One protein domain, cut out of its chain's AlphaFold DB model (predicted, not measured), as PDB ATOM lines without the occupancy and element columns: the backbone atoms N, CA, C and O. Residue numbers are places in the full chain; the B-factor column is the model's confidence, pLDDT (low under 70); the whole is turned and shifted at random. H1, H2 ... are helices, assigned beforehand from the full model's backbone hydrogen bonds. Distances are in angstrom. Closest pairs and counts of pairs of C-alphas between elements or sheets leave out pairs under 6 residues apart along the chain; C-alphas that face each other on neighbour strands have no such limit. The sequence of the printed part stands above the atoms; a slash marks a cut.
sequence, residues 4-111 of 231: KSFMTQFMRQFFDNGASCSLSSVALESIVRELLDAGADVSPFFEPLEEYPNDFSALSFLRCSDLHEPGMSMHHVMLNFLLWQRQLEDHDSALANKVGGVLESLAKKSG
ATOM      1  N   LYS A   4      46.315  -3.811  -6.943       74.00
ATOM      2  CA  LYS A   4      45.666  -4.129  -8.227       74.00
ATOM      3  C   LYS A   4      44.390  -4.965  -8.065       74.00
ATOM      4  O   LYS A   4      43.337  -4.584  -8.560       74.00
ATOM      5  N   SER A   5      44.460  -6.067  -7.315       76.88
ATOM      6  CA  SER A   5      43.311  -6.958  -7.081       76.88
ATOM      7  C   SER A   5      42.188  -6.270  -6.303       76.88
ATOM      8  O   SER A   5      41.013  -6.490  -6.594       76.88
ATOM      9  N   PHE A   6      42.550  -5.430  -5.334       78.25
ATOM     10  CA  PHE A   6      41.590  -4.648  -4.572       78.25
ATOM     11  C   PHE A   6      40.862  -3.627  -5.462       78.25
ATOM     12  O   PHE A   6      39.636  -3.561  -5.432       78.25
ATOM     13  N   MET A   7      41.591  -2.896  -6.312       72.44
ATOM     14  CA  MET A   7      41.000  -1.893  -7.205       72.44
ATOM     15  C   MET A   7      40.067  -2.516  -8.244       72.44
ATOM     16  O   MET A   7      38.988  -1.979  -8.493       72.44
ATOM     17  N   THR A   8      40.414  -3.683  -8.796       74.75
ATOM     18  CA  THR A   8      39.514  -4.424  -9.692       74.75
ATOM     19  C   THR A   8      38.203  -4.800  -8.989       74.75
ATOM     20  O   THR A   8      37.125  -4.608  -9.552       74.75
ATOM     21  N   GLN A   9      38.268  -5.295  -7.745       77.12
ATOM     22  CA  GLN A   9      37.065  -5.624  -6.967       77.12
ATOM     23  C   GLN A   9      36.238  -4.385  -6.623       77.12
ATOM     24  O   GLN A   9      35.013  -4.426  -6.729       77.12
ATOM     25  N   PHE A  10      36.899  -3.290  -6.246       75.12
ATOM     26  CA  PHE A  10      36.237  -2.025  -5.958       75.12
ATOM     27  C   PHE A  10      35.468  -1.515  -7.180       75.12
ATOM     28  O   PHE A  10      34.286  -1.219  -7.054       75.12
ATOM     29  N   MET A  11      36.084  -1.477  -8.366       72.00
ATOM     30  CA  MET A  11      35.417  -0.998  -9.584       72.00
ATOM     31  C   MET A  11      34.217  -1.851  -9.961       72.00
ATOM     32  O   MET A  11      33.166  -1.324 -10.317       72.00
ATOM     33  N   ARG A  12      34.351  -3.170  -9.819       73.19
ATOM     34  CA  ARG A  12      33.235  -4.088 -10.022       73.19
ATOM     35  C   ARG A  12      32.068  -3.736  -9.101       73.19
ATOM     36  O   ARG A  12      30.964  -3.534  -9.580       73.19
ATOM     37  N   GLN A  13      32.321  -3.554  -7.804       73.94
ATOM     38  CA  GLN A  13      31.283  -3.137  -6.855       73.94
ATOM     39  C   GLN A  13      30.746  -1.727  -7.134       73.94
ATOM     40  O   GLN A  13      29.555  -1.482  -6.954       73.94
ATOM     41  N   PHE A  14      31.602  -0.797  -7.551       71.12
ATOM     42  CA  PHE A  14      31.229   0.582  -7.847       71.12
ATOM     43  C   PHE A  14      30.241   0.651  -9.018       71.12
ATOM     44  O   PHE A  14      29.229   1.343  -8.920       71.12
ATOM     45  N   PHE A  15      30.494  -0.109 -10.087       71.12
ATOM     46  CA  PHE A  15      29.632  -0.136 -11.270       71.12
ATOM     47  C   PHE A  15      28.432  -1.082 -11.140       71.12
ATOM     48  O   PHE A  15      27.342  -0.718 -11.579       71.12
ATOM     49  N   ASP A  16      28.583  -2.243 -10.490       70.62
ATOM     50  CA  ASP A  16      27.490  -3.213 -10.307       70.62
ATOM     51  C   ASP A  16      26.367  -2.657  -9.413       70.62
ATOM     52  O   ASP A  16      25.196  -2.976  -9.610       70.62
ATOM     53  N   ASN A  17      26.697  -1.790  -8.446       65.94
ATOM     54  CA  ASN A  17      25.723  -1.227  -7.504       65.94
ATOM     55  C   ASN A  17      24.919  -0.035  -8.048       65.94
ATOM     56  O   ASN A  17      24.228   0.622  -7.266       65.94
ATOM     57  N   GLY A  18      25.006   0.247  -9.356       56.62
ATOM     58  CA  GLY A  18      24.096   1.134 -10.080       56.62
ATOM     59  C   GLY A  18      23.740   2.421  -9.332       56.62
ATOM     60  O   GLY A  18      22.664   2.522  -8.753       56.62
ATOM     61  N   ALA A  19      24.636   3.409  -9.354       51.72
ATOM     62  CA  ALA A  19      24.347   4.806  -9.012       51.72
ATOM     63  C   ALA A  19      23.678   5.099  -7.646       51.72
ATOM     64  O   ALA A  19      23.189   6.212  -7.446       51.72
ATOM     65  N   SER A  20      23.733   4.208  -6.648       55.22
ATOM     66  CA  SER A  20      23.537   4.624  -5.244       55.22
ATOM     67  C   SER A  20      24.802   5.350  -4.733       55.22
ATOM     68  O   SER A  20      25.509   4.912  -3.829       55.22
ATOM     69  N   CYS A  21      25.119   6.476  -5.387       54.91
ATOM     70  CA  CYS A  21      26.403   7.195  -5.390       54.91
ATOM     71  C   CYS A  21      26.911   7.688  -4.021       54.91
ATOM     72  O   CYS A  21      28.089   8.030  -3.870       54.91
ATOM     73  N   SER A  22      26.054   7.747  -3.001       58.81
ATOM     74  CA  SER A  22      26.440   8.280  -1.691       58.81
ATOM     75  C   SER A  22      27.277   7.295  -0.868       58.81
ATOM     76  O   SER A  22      28.221   7.711  -0.196       58.81
ATOM     77  N   LEU A  23      26.987   5.993  -0.942       52.38
ATOM     78  CA  LEU A  23      27.706   4.957  -0.188       52.38
ATOM     79  C   LEU A  23      29.053   4.604  -0.827       52.38
ATOM     80  O   LEU A  23      30.033   4.376  -0.118       52.38
ATOM     81  N   SER A  24      29.126   4.613  -2.158       64.44
ATOM     82  CA  SER A  24      30.330   4.233  -2.898       64.44
ATOM     83  C   SER A  24      31.457   5.265  -2.788       64.44
ATOM     84  O   SER A  24      32.630   4.899  -2.745       64.44
ATOM     85  N   SER A  25      31.123   6.550  -2.665       64.31
ATOM     86  CA  SER A  25      32.104   7.636  -2.568       64.31
ATOM     87  C   SER A  25      32.729   7.794  -1.187       64.31
ATOM     88  O   SER A  25      33.934   8.005  -1.073       64.31
ATOM     89  N   VAL A  26      31.927   7.648  -0.127       68.56
ATOM     90  CA  VAL A  26      32.422   7.611   1.256       68.56
ATOM     91  C   VAL A  26      33.337   6.405   1.446       68.56
ATOM     92  O   VAL A  26      34.405   6.543   2.041       68.56
ATOM     93  N   ALA A  27      32.950   5.247   0.898       72.62
ATOM     94  CA  ALA A  27      33.781   4.052   0.922       72.62
ATOM     95  C   ALA A  27      35.105   4.285   0.181       72.62
ATOM     96  O   ALA A  27      36.158   4.046   0.763       72.62
ATOM     97  N   LEU A  28      35.067   4.812  -1.049       72.50
ATOM     98  CA  LEU A  28      36.265   5.101  -1.838       72.50
ATOM     99  C   LEU A  28      37.226   6.053  -1.122       72.50
ATOM    100  O   LEU A  28      38.416   5.771  -1.059       72.50
ATOM    101  N   GLU A  29      36.727   7.161  -0.568       73.88
ATOM    102  CA  GLU A  29      37.575   8.086   0.185       73.88
ATOM    103  C   GLU A  29      38.204   7.405   1.400       73.88
ATOM    104  O   GLU A  29      39.404   7.559   1.614       73.88
ATOM    105  N   SER A  30      37.416   6.668   2.192       79.44
ATOM    106  CA  SER A  30      37.922   5.980   3.388       79.44
ATOM    107  C   SER A  30      39.008   4.982   3.015       79.44
ATOM    108  O   SER A  30      40.096   5.009   3.576       79.44
ATOM    109  N   ILE A  31      38.735   4.165   2.002       77.25
ATOM    110  CA  ILE A  31      39.644   3.158   1.466       77.25
ATOM    111  C   ILE A  31      40.939   3.798   0.976       77.25
ATOM    112  O   ILE A  31      42.029   3.359   1.333       77.25
ATOM    113  N   VAL A  32      40.836   4.836   0.147       75.00
ATOM    114  CA  VAL A  32      42.009   5.506  -0.405       75.00
ATOM    115  C   VAL A  32      42.809   6.162   0.711       75.00
ATOM    116  O   VAL A  32      44.028   6.021   0.736       75.00
ATOM    117  N   ARG A  33      42.149   6.835   1.657       77.81
ATOM    118  CA  ARG A  33      42.816   7.437   2.814       77.81
ATOM    119  C   ARG A  33      43.544   6.375   3.639       77.81
ATOM    120  O   ARG A  33      44.716   6.561   3.932       77.81
ATOM    121  N   GLU A  34      42.908   5.241   3.926       82.75
ATOM    122  CA  GLU A  34      43.524   4.123   4.650       82.75
ATOM    123  C   GLU A  34      44.728   3.531   3.908       82.75
ATOM    124  O   GLU A  34      45.776   3.320   4.517       82.75
ATOM    125  N   LEU A  35      44.622   3.311   2.592       77.81
ATOM    126  CA  LEU A  35      45.745   2.856   1.765       77.81
ATOM    127  C   LEU A  35      46.907   3.854   1.822       77.81
ATOM    128  O   LEU A  35      48.062   3.472   2.015       77.81
ATOM    129  N   LEU A  36      46.591   5.140   1.700       78.00
ATOM    130  CA  LEU A  36      47.561   6.225   1.736       78.00
ATOM    131  C   LEU A  36      48.201   6.422   3.119       78.00
ATOM    132  O   LEU A  36      49.345   6.878   3.186       78.00
ATOM    133  N   ASP A  37      47.486   6.143   4.206       80.00
ATOM    134  CA  ASP A  37      47.986   6.242   5.583       80.00
ATOM    135  C   ASP A  37      48.796   5.002   5.981       80.00
ATOM    136  O   ASP A  37      49.762   5.103   6.734       80.00
ATOM    137  N   ALA A  38      48.476   3.845   5.396       82.44
ATOM    138  CA  ALA A  38      49.261   2.620   5.515       82.44
ATOM    139  C   ALA A  38      50.568   2.643   4.698       82.44
ATOM    140  O   ALA A  38      51.344   1.689   4.766       82.44
ATOM    141  N   GLY A  39      50.818   3.702   3.916       81.88
ATOM    142  CA  GLY A  39      51.984   3.803   3.035       81.88
ATOM    143  C   GLY A  39      51.938   2.823   1.862       81.88
ATOM    144  O   GLY A  39      52.986   2.402   1.374       81.88
ATOM    145  N   ALA A  40      50.736   2.419   1.434       82.75
ATOM    146  CA  ALA A  40      50.576   1.545   0.286       82.75
ATOM    147  C   ALA A  40      51.082   2.232  -0.989       82.75
ATOM    148  O   ALA A  40      50.870   3.429  -1.199       82.75
ATOM    149  N   ASP A  41      51.709   1.448  -1.861       80.62
ATOM    150  CA  ASP A  41      52.068   1.902  -3.195       80.62
ATOM    151  C   ASP A  41      50.803   2.053  -4.049       80.62
ATOM    152  O   ASP A  41      50.122   1.078  -4.378       80.62
ATOM    153  N   VAL A  42      50.480   3.301  -4.378       83.06
ATOM    154  CA  VAL A  42      49.331   3.664  -5.212       83.06
ATOM    155  C   VAL A  42      49.718   3.936  -6.663       83.06
ATOM    156  O   VAL A  42      48.846   4.296  -7.451       83.06
ATOM    157  N   SER A  43      50.983   3.731  -7.050       78.88
ATOM    158  CA  SER A  43      51.416   3.849  -8.447       78.88
ATOM    159  C   SER A  43      50.598   2.995  -9.426       78.88
ATOM    160  O   SER A  43      50.264   3.534 -10.486       78.88
ATOM    161  N   PRO A  44      50.105   1.779  -9.075       84.56
ATOM    162  CA  PRO A  44      49.269   1.009  -9.992       84.56
ATOM    163  C   PRO A  44      48.020   1.761 -10.451       84.56
ATOM    164  O   PRO A  44      47.568   1.582 -11.577       84.56
ATOM    165  N   PHE A  45      47.472   2.652  -9.621       81.31
ATOM    166  CA  PHE A  45      46.286   3.439  -9.959       81.31
ATOM    167  C   PHE A  45      46.466   4.315 -11.212       81.31
ATOM    168  O   PHE A  45      45.491   4.743 -11.833       81.31
ATOM    169  N   PHE A  46      47.717   4.555 -11.592       81.88
ATOM    170  CA  PHE A  46      48.107   5.396 -12.709       81.88
ATOM    171  C   PHE A  46      48.734   4.612 -13.865       81.88
ATOM    172  O   PHE A  46      48.962   5.201 -14.917       81.88
ATOM    173  N   GLU A  47      48.951   3.306 -13.704       82.44
ATOM    174  CA  GLU A  47      49.388   2.411 -14.778       82.44
ATOM    175  C   GLU A  47      48.238   2.134 -15.764       82.44
ATOM    176  O   GLU A  47      47.075   2.078 -15.336       82.44
ATOM    177  N   PRO A  48      48.532   1.935 -17.064       84.31
ATOM    178  CA  PRO A  48      47.530   1.548 -18.054       84.31
ATOM    179  C   PRO A  48      46.757   0.292 -17.633       84.31
ATOM    180  O   PRO A  48      47.327  -0.671 -17.111       84.31
ATOM    181  N   LEU A  49      45.442   0.283 -17.859       81.56
ATOM    182  CA  LEU A  49      44.569  -0.822 -17.455       81.56
ATOM    183  C   LEU A  49      44.888  -2.126 -18.202       81.56
ATOM    184  O   LEU A  49      44.611  -3.204 -17.679       81.56
ATOM    185  N   GLU A  50      45.525  -2.059 -19.373       81.19
ATOM    186  CA  GLU A  50      45.991  -3.221 -20.140       81.19
ATOM    187  C   GLU A  50      47.080  -4.023 -19.421       81.19
ATOM    188  O   GLU A  50      47.250  -5.213 -19.685       81.19
ATOM    189  N   GLU A  51      47.814  -3.397 -18.499       80.06
ATOM    190  CA  GLU A  51      48.860  -4.065 -17.718       80.06
ATOM    191  C   GLU A  51      48.292  -4.911 -16.569       80.06
ATOM    192  O   GLU A  51      49.026  -5.592 -15.843       80.06
ATOM    193  N   TYR A  52      46.975  -4.877 -16.372       77.50
ATOM    194  CA  TYR A  52      46.305  -5.677 -15.368       77.50
ATOM    195  C   TYR A  52      45.899  -7.031 -15.954       77.50
ATOM    196  O   TYR A  52      45.372  -7.101 -17.064       77.50
ATOM    197  N   PRO A  53      46.091  -8.132 -15.210       69.25
ATOM    198  CA  PRO A  53      45.777  -9.464 -15.708       69.25
ATOM    199  C   PRO A  53      44.272  -9.622 -16.003       69.25
ATOM    200  O   PRO A  53      43.483  -9.810 -15.085       69.25
ATOM    201  N   ASN A  54      43.922  -9.541 -17.294       57.88
ATOM    202  CA  ASN A  54      42.759 -10.030 -18.063       57.88
ATOM    203  C   ASN A  54      41.323 -10.003 -17.493       57.88
ATOM    204  O   ASN A  54      40.412 -10.398 -18.218       57.88
ATOM    205  N   ASP A  55      41.051  -9.516 -16.283       63.28
ATOM    206  CA  ASP A  55      39.693  -9.533 -15.706       63.28
ATOM    207  C   ASP A  55      39.001  -8.160 -15.692       63.28
ATOM    208  O   ASP A  55      38.089  -7.895 -14.910       63.28
ATOM    209  N   PHE A  56      39.388  -7.277 -16.617       62.97
ATOM    210  CA  PHE A  56      38.619  -6.068 -16.928       62.97
ATOM    211  C   PHE A  56      37.465  -6.315 -17.903       62.97
ATOM    212  O   PHE A  56      36.823  -5.373 -18.359       62.97
ATOM    213  N   SER A  57      37.091  -7.579 -18.129       59.53
ATOM    214  CA  SER A  57      35.777  -7.921 -18.688       59.53
ATOM    215  C   SER A  57      34.636  -7.241 -17.909       59.53
ATOM    216  O   SER A  57      33.614  -6.897 -18.493       59.53
ATOM    217  N   ALA A  58      34.833  -6.935 -16.621       54.88
ATOM    218  CA  ALA A  58      33.916  -6.128 -15.821       54.88
ATOM    219  C   ALA A  58      33.739  -4.680 -16.336       54.88
ATOM    220  O   ALA A  58      32.652  -4.128 -16.205       54.88
ATOM    221  N   LEU A  59      34.745  -4.073 -16.982       58.16
ATOM    222  CA  LEU A  59      34.591  -2.762 -17.629       58.16
ATOM    223  C   LEU A  59      33.754  -2.847 -18.907       58.16
ATOM    224  O   LEU A  59      33.215  -1.835 -19.322       58.16
ATOM    225  N   SER A  60      33.536  -4.029 -19.496       60.22
ATOM    226  CA  SER A  60      32.566  -4.160 -20.597       60.22
ATOM    227  C   SER A  60      31.123  -3.842 -20.165       60.22
ATOM    228  O   SER A  60      30.276  -3.542 -21.007       60.22
ATOM    229  N   PHE A  61      30.837  -3.855 -18.851       55.53
ATOM    230  CA  PHE A  61      29.566  -3.386 -18.291       55.53
ATOM    231  C   PHE A  61      29.453  -1.865 -18.237       55.53
ATOM    232  O   PHE A  61      28.327  -1.358 -18.195       55.53
ATOM    233  N   LEU A  62      30.572  -1.133 -18.310       57.38
ATOM    234  CA  LEU A  62      30.540   0.267 -18.702       57.38
ATOM    235  C   LEU A  62      30.091   0.296 -20.160       57.38
ATOM    236  O   LEU A  62      30.885   0.390 -21.087       57.38
ATOM    237  N   ARG A  63      28.774   0.257 -20.381       53.19
ATOM    238  CA  ARG A  63      28.147   0.494 -21.692       53.19
ATOM    239  C   ARG A  63      28.433   1.894 -22.246       53.19
ATOM    240  O   ARG A  63      27.870   2.277 -23.263       53.19
ATOM    241  N   CYS A  64      29.268   2.660 -21.560       55.78
ATOM    242  CA  CYS A  64      29.796   3.928 -21.990       55.78
ATOM    243  C   CYS A  64      31.189   3.654 -22.563       55.78
ATOM    244  O   CYS A  64      32.198   3.800 -21.875       55.78
ATOM    245  N   SER A  65      31.225   3.238 -23.834       60.97
ATOM    246  CA  SER A  65      32.448   3.218 -24.651       60.97
ATOM    247  C   SER A  65      33.212   4.543 -24.588       60.97
ATOM    248  O   SER A  65      34.409   4.572 -24.831       60.97
ATOM    249  N   ASP A  66      32.519   5.614 -24.218       67.38
ATOM    250  CA  ASP A  66      33.023   6.980 -24.178       67.38
ATOM    251  C   ASP A  66      33.856   7.285 -22.917       67.38
ATOM    252  O   ASP A  66      34.466   8.345 -22.834       67.38
ATOM    253  N   LEU A  67      33.887   6.391 -21.914       71.75
ATOM    254  CA  LEU A  67      34.634   6.611 -20.661       71.75
ATOM    255  C   LEU A  67      36.025   5.970 -20.639       71.75
ATOM    256  O   LEU A  67      36.808   6.265 -19.731       71.75
ATOM    257  N   HIS A  68      36.322   5.084 -21.590       78.44
ATOM    258  CA  HIS A  68      37.541   4.285 -21.602       78.44
ATOM    259  C   HIS A  68      38.141   4.198 -23.005       78.44
ATOM    260  O   HIS A  68      37.507   3.696 -23.931       78.44
ATOM    261  N   GLU A  69      39.418   4.546 -23.117       76.94
ATOM    262  CA  GLU A  69      40.230   4.358 -24.316       76.94
ATOM    263  C   GLU A  69      41.462   3.499 -23.998       76.94
ATOM    264  O   GLU A  69      41.915   3.485 -22.848       76.94
ATOM    265  N   PRO A  70      42.021   2.778 -24.988       77.25
ATOM    266  CA  PRO A  70      43.251   2.024 -24.786       77.25
ATOM    267  C   PRO A  70      44.386   2.903 -24.240       77.25
ATOM    268  O   PRO A  70      44.633   3.995 -24.745       77.25
ATOM    269  N   GLY A  71      45.094   2.414 -23.226       77.38
ATOM    270  CA  GLY A  71      46.171   3.109 -22.527       77.38
ATOM    271  C   GLY A  71      45.708   3.923 -21.317       77.38
ATOM    272  O   GLY A  71      46.549   4.434 -20.572       77.38
ATOM    273  N   MET A  72      44.398   4.049 -21.080       82.44
ATOM    274  CA  MET A  72      43.885   4.733 -19.896       82.44
ATOM    275  C   MET A  72      44.207   3.950 -18.624       82.44
ATOM    276  O   MET A  72      44.129   2.727 -18.569       82.44
ATOM    277  N   SER A  73      44.530   4.687 -17.567       84.06
ATOM    278  CA  SER A  73      44.702   4.134 -16.222       84.06
ATOM    279  C   SER A  73      43.409   4.196 -15.414       84.06
ATOM    280  O   SER A  73      42.431   4.835 -15.810       84.06
ATOM    281  N   MET A  74      43.406   3.575 -14.234       82.00
ATOM    282  CA  MET A  74      42.268   3.648 -13.313       82.00
ATOM    283  C   MET A  74      41.911   5.097 -12.956       82.00
ATOM    284  O   MET A  74      40.738   5.471 -12.949       82.00
ATOM    285  N   HIS A  75      42.931   5.926 -12.725       82.50
ATOM    286  CA  HIS A  75      42.779   7.363 -12.520       82.50
ATOM    287  C   HIS A  75      42.014   8.031 -13.671       82.50
ATOM    288  O   HIS A  75      41.081   8.788 -13.418       82.50
ATOM    289  N   HIS A  76      42.370   7.722 -14.923       81.19
ATOM    290  CA  HIS A  76      41.718   8.287 -16.109       81.19
ATOM    291  C   HIS A  76      40.243   7.901 -16.193       81.19
ATOM    292  O   HIS A  76      39.397   8.773 -16.360       81.19
ATOM    293  N   VAL A  77      39.925   6.618 -16.007       81.69
ATOM    294  CA  VAL A  77      38.535   6.136 -16.047       81.69
ATOM    295  C   VAL A  77      37.696   6.797 -14.958       81.69
ATOM    296  O   VAL A  77      36.571   7.224 -15.210       81.69
ATOM    297  N   MET A  78      38.241   6.922 -13.747       78.38
ATOM    298  CA  MET A  78      37.542   7.589 -12.652       78.38
ATOM    299  C   MET A  78      37.360   9.081 -12.920       78.38
ATOM    300  O   MET A  78      36.276   9.604 -12.683       78.38
ATOM    301  N   LEU A  79      38.369   9.762 -13.467       77.75
ATOM    302  CA  LEU A  79      38.257  11.170 -13.835       77.75
ATOM    303  C   LEU A  79      37.216  11.388 -14.945       77.75
ATOM    304  O   LEU A  79      36.362  12.262 -14.809       77.75
ATOM    305  N   ASN A  80      37.230  10.564 -15.994       78.44
ATOM    306  CA  ASN A  80      36.242  10.605 -17.076       78.44
ATOM    307  C   ASN A  80      34.828  10.355 -16.555       78.44
ATOM    308  O   ASN A  80      33.894  11.056 -16.935       78.44
ATOM    309  N   PHE A  81      34.666   9.398 -15.638       77.81
ATOM    310  CA  PHE A  81      33.384   9.147 -14.993       77.81
ATOM    311  C   PHE A  81      32.886  10.375 -14.215       77.81
ATOM    312  O   PHE A  81      31.722  10.747 -14.348       77.81
ATOM    313  N   LEU A  82      33.756  11.050 -13.456       73.75
ATOM    314  CA  LEU A  82      33.393  12.281 -12.742       73.75
ATOM    315  C   LEU A  82      33.029  13.423 -13.695       73.75
ATOM    316  O   LEU A  82      32.076  14.158 -13.440       73.75
ATOM    317  N   LEU A  83      33.778  13.570 -14.791       72.94
ATOM    318  CA  LEU A  83      33.493  14.542 -15.845       72.94
ATOM    319  C   LEU A  83      32.118  14.301 -16.465       72.94
ATOM    320  O   LEU A  83      31.324  15.232 -16.584       72.94
ATOM    321  N   TRP A  84      31.823  13.049 -16.804       78.38
ATOM    322  CA  TRP A  84      30.538  12.634 -17.350       78.38
ATOM    323  C   TRP A  84      29.390  12.860 -16.363       78.38
ATOM    324  O   TRP A  84      28.376  13.447 -16.737       78.38
ATOM    325  N   GLN A  85      29.557  12.503 -15.084       72.25
ATOM    326  CA  GLN A  85      28.553  12.795 -14.053       72.25
ATOM    327  C   GLN A  85      28.269  14.297 -13.950       72.25
ATOM    328  O   GLN A  85      27.111  14.707 -13.910       72.25
ATOM    329  N   ARG A  86      29.319  15.129 -13.981       71.12
ATOM    330  CA  ARG A  86      29.190  16.592 -13.927       71.12
ATOM    331  C   ARG A  86      28.444  17.174 -15.130       71.12
ATOM    332  O   ARG A  86      27.865  18.245 -15.012       71.12
ATOM    333  N   GLN A  87      28.483  16.504 -16.281       71.62
ATOM    334  CA  GLN A  87      27.734  16.912 -17.472       71.62
ATOM    335  C   GLN A  87      26.258  16.498 -17.420       71.62
ATOM    336  O   GLN A  87      25.427  17.162 -18.037       71.62
ATOM    337  N   LEU A  88      25.929  15.408 -16.719       70.75
ATOM    338  CA  LEU A  88      24.563  14.885 -16.643       70.75
ATOM    339  C   LEU A  88      23.711  15.519 -15.543       70.75
ATOM    340  O   LEU A  88      22.496  15.621 -15.709       70.75
ATOM    341  N   GLU A  89      24.319  15.923 -14.431       61.38
ATOM    342  CA  GLU A  89      23.594  16.439 -13.271       61.38
ATOM    343  C   GLU A  89      23.895  17.928 -13.053       61.38
ATOM    344  O   GLU A  89      25.006  18.313 -12.697       61.38
ATOM    345  N   ASP A  90      22.870  18.774 -13.207       58.62
ATOM    346  CA  ASP A  90      22.937  20.228 -12.952       58.62
ATOM    347  C   ASP A  90      23.144  20.550 -11.448       58.62
ATOM    348  O   ASP A  90      23.430  21.680 -11.058       58.62
ATOM    349  N   HIS A  91      23.018  19.548 -10.569       50.69
ATOM    350  CA  HIS A  91      23.047  19.720  -9.119       50.69
ATOM    351  C   HIS A  91      23.485  18.448  -8.369       50.69
ATOM    352  O   HIS A  91      22.641  17.790  -7.777       50.69
ATOM    353  N   ASP A  92      24.788  18.147  -8.308       60.28
ATOM    354  CA  ASP A  92      25.452  17.771  -7.039       60.28
ATOM    355  C   ASP A  92      26.990  17.821  -7.167       60.28
ATOM    356  O   ASP A  92      27.679  16.844  -7.465       60.28
ATOM    357  N   SER A  93      27.569  19.005  -6.943       69.44
ATOM    358  CA  SER A  93      29.024  19.206  -7.010       69.44
ATOM    359  C   SER A  93      29.780  18.580  -5.833       69.44
ATOM    360  O   SER A  93      31.006  18.466  -5.892       69.44
ATOM    361  N   ALA A  94      29.094  18.161  -4.763       74.62
ATOM    362  CA  ALA A  94      29.752  17.697  -3.546       74.62
ATOM    363  C   ALA A  94      30.505  16.380  -3.767       74.62
ATOM    364  O   ALA A  94      31.643  16.238  -3.316       74.62
ATOM    365  N   LEU A  95      29.900  15.443  -4.501       71.75
ATOM    366  CA  LEU A  95      30.517  14.161  -4.823       71.75
ATOM    367  C   LEU A  95      31.743  14.334  -5.725       71.75
ATOM    368  O   LEU A  95      32.818  13.831  -5.401       71.75
ATOM    369  N   ALA A  96      31.593  15.082  -6.821       71.56
ATOM    370  CA  ALA A  96      32.679  15.334  -7.761       71.56
ATOM    371  C   ALA A  96      33.873  16.018  -7.080       71.56
ATOM    372  O   ALA A  96      35.011  15.593  -7.265       71.56
ATOM    373  N   ASN A  97      33.615  17.007  -6.219       75.75
ATOM    374  CA  ASN A  97      34.659  17.675  -5.440       75.75
ATOM    375  C   ASN A  97      35.347  16.714  -4.459       75.75
ATOM    376  O   ASN A  97      36.568  16.737  -4.314       75.75
ATOM    377  N   LYS A  98      34.575  15.848  -3.791       77.94
ATOM    378  CA  LYS A  98      35.092  14.887  -2.811       77.94
ATOM    379  C   LYS A  98      35.989  13.840  -3.469       77.94
ATOM    380  O   LYS A  98      37.121  13.651  -3.033       77.94
ATOM    381  N   VAL A  99      35.531  13.215  -4.556       74.69
ATOM    382  CA  VAL A  99      36.349  12.248  -5.306       74.69
ATOM    383  C   VAL A  99      37.534  12.947  -5.976       74.69
ATOM    384  O   VAL A  99      38.643  12.424  -5.916       74.69
ATOM    385  N   GLY A 100      37.354  14.156  -6.518       76.06
ATOM    386  CA  GLY A 100      38.449  14.971  -7.054       76.06
ATOM    387  C   GLY A 100      39.561  15.216  -6.028       76.06
ATOM    388  O   GLY A 100      40.731  14.996  -6.331       76.06
ATOM    389  N   GLY A 101      39.206  15.554  -4.783       80.00
ATOM    390  CA  GLY A 101      40.175  15.722  -3.692       80.00
ATOM    391  C   GLY A 101      40.897  14.426  -3.294       80.00
ATOM    392  O   GLY A 101      42.073  14.446  -2.916       80.00
ATOM    393  N   VAL A 102      40.224  13.278  -3.410       79.25
ATOM    394  CA  VAL A 102      40.830  11.953  -3.193       79.25
ATOM    395  C   VAL A 102      41.837  11.625  -4.297       79.25
ATOM    396  O   VAL A 102      42.959  11.219  -3.992       79.25
ATOM    397  N   LEU A 103      41.471  11.844  -5.563       76.69
ATOM    398  CA  LEU A 103      42.355  11.639  -6.714       76.69
ATOM    399  C   LEU A 103      43.571  12.573  -6.658       76.69
ATOM    400  O   LEU A 103      44.698  12.130  -6.861       76.69
ATOM    401  N   GLU A 104      43.370  13.835  -6.277       77.19
ATOM    402  CA  GLU A 104      44.448  14.798  -6.027       77.19
ATOM    403  C   GLU A 104      45.407  14.310  -4.928       77.19
ATOM    404  O   GLU A 104      46.629  14.373  -5.081       77.19
ATOM    405  N   SER A 105      44.869  13.787  -3.823       79.75
ATOM    406  CA  SER A 105      45.677  13.249  -2.722       79.75
ATOM    407  C   SER A 105      46.481  12.019  -3.150       79.75
ATOM    408  O   SER A 105      47.652  11.895  -2.785       79.75
ATOM    409  N   LEU A 106      45.873  11.133  -3.949       79.06
ATOM    410  CA  LEU A 106      46.547   9.981  -4.551       79.06
ATOM    411  C   LEU A 106      47.683  10.419  -5.465       79.06
ATOM    412  O   LEU A 106      48.789   9.907  -5.335       79.06
ATOM    413  N   ALA A 107      47.427  11.376  -6.353       75.25
ATOM    414  CA  ALA A 107      48.402  11.846  -7.325       75.25
ATOM    415  C   ALA A 107      49.602  12.543  -6.670       75.25
ATOM    416  O   ALA A 107      50.747  12.355  -7.078       75.25
ATOM    417  N   LYS A 108      49.364  13.303  -5.596       77.31
ATOM    418  CA  LYS A 108      50.445  13.905  -4.804       77.31
ATOM    419  C   LYS A 108      51.284  12.852  -4.079       77.31
ATOM    420  O   LYS A 108      52.504  12.991  -4.023       77.31
ATOM    421  N   LYS A 109      50.655  11.812  -3.518       76.62
ATOM    422  CA  LYS A 109      51.360  10.751  -2.774       76.62
ATOM    423  C   LYS A 109      52.022   9.707  -3.678       76.62
ATOM    424  O   LYS A 109      53.021   9.131  -3.265       76.62
ATOM    425  N   SER A 110      51.522   9.484  -4.894       75.56
ATOM    426  CA  SER A 110      52.113   8.541  -5.854       75.56
ATOM    427  C   SER A 110      53.470   8.999  -6.389       75.56
ATOM    428  O   SER A 110      54.185   8.209  -6.995       75.56
ATOM    429  N   GLY A 111      53.839  10.267  -6.174       78.62
ATOM    430  CA  GLY A 111      55.095  10.818  -6.674       78.62
ATOM    431  C   GLY A 111      55.118  10.947  -8.196       78.62
ATOM    432  O   GLY A 111      56.201  11.014  -8.780       78.62
TER     433      GLY A 111
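Overview. This is residues 4 to 111 of the 231 residues of the protein "Hypothetical protein" of Skeletonema marinoi (UniProt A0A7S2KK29). Four long helices, H2, H6, H5 and H1, run roughly along one axis as a loose four-sided ring, with H2 packed on H6, H6 on H5, and a wider gap between H1 and H5. Short H4 packs on H1, the stretch 62 to 73 leads back to H5, and tiny H3 sits at one end by the start of H5. The 108 printed residues, with six named helices in the order H1 to H6 and no named strand, are all helix in class. The whole is compact, with a radius of gyration of the C-alphas of 13.4 A and spans of 36 by 29 by 21 A.

Along the chain. H2, residues 21 to 37, is 24.2 A long, and H6, residues 93 to 109, is 24.3 A, ending at C-alpha 109 (51.360, 10.751, -2.774). H5, residues 74 to 88, is 21.2 A long; H1, residues 4 to 16, is 18.3 A, beginning at C-alpha 4 (45.666, -4.129, -8.227). H3 is residues 43 to 46 and H4 residues 56 to 61.

Arrangement. Helix packing is mostly aligned: the touching pairs H2 and H6, H5 and H6, and H1 and H4 stand at shallow tilts of 18, 18 and 12 degrees. H2 touches H6, the same way at 18 degrees; C-alphas 29 and 102 are closest, 6.1 A. H5 and H6 form a helical hairpin, opposite ways at 18 degrees; C-alphas 82 and 96 are closest, 5.9 A. H1 and H2 are close but not clearly touching, with C-alphas 14 and 24 closest at 6.2 A. H1 touches H4, the same way at 12 degrees; C-alphas 12 and 58 are closest, 6.2 A. H5 touches H3 with residues 74 to 76 alone; C-alphas 45 and 74 are closest, 5.2 A. H1 and H5 are near each other; H2 and H5 are apart. Every O i to N i+4 pair is within hydrogen-bond range in H1, H5 and H6; H2 has 11 of 13, H4 has 0 of 2 but 3 of 3 O i to N i+3 pairs, and H3 is too short for an O i to N i+4 pair.

Size, cuts and confidence. The C-alphas of Pro 53 and His 91 are farthest apart, 37.6 A. The printed part has no cut; the link H4 to H5 is long. Residues 87 to 92 stand free. The model's pLDDT is under 70 in residues 17 to 26, 53 to 66 and 89 to 93.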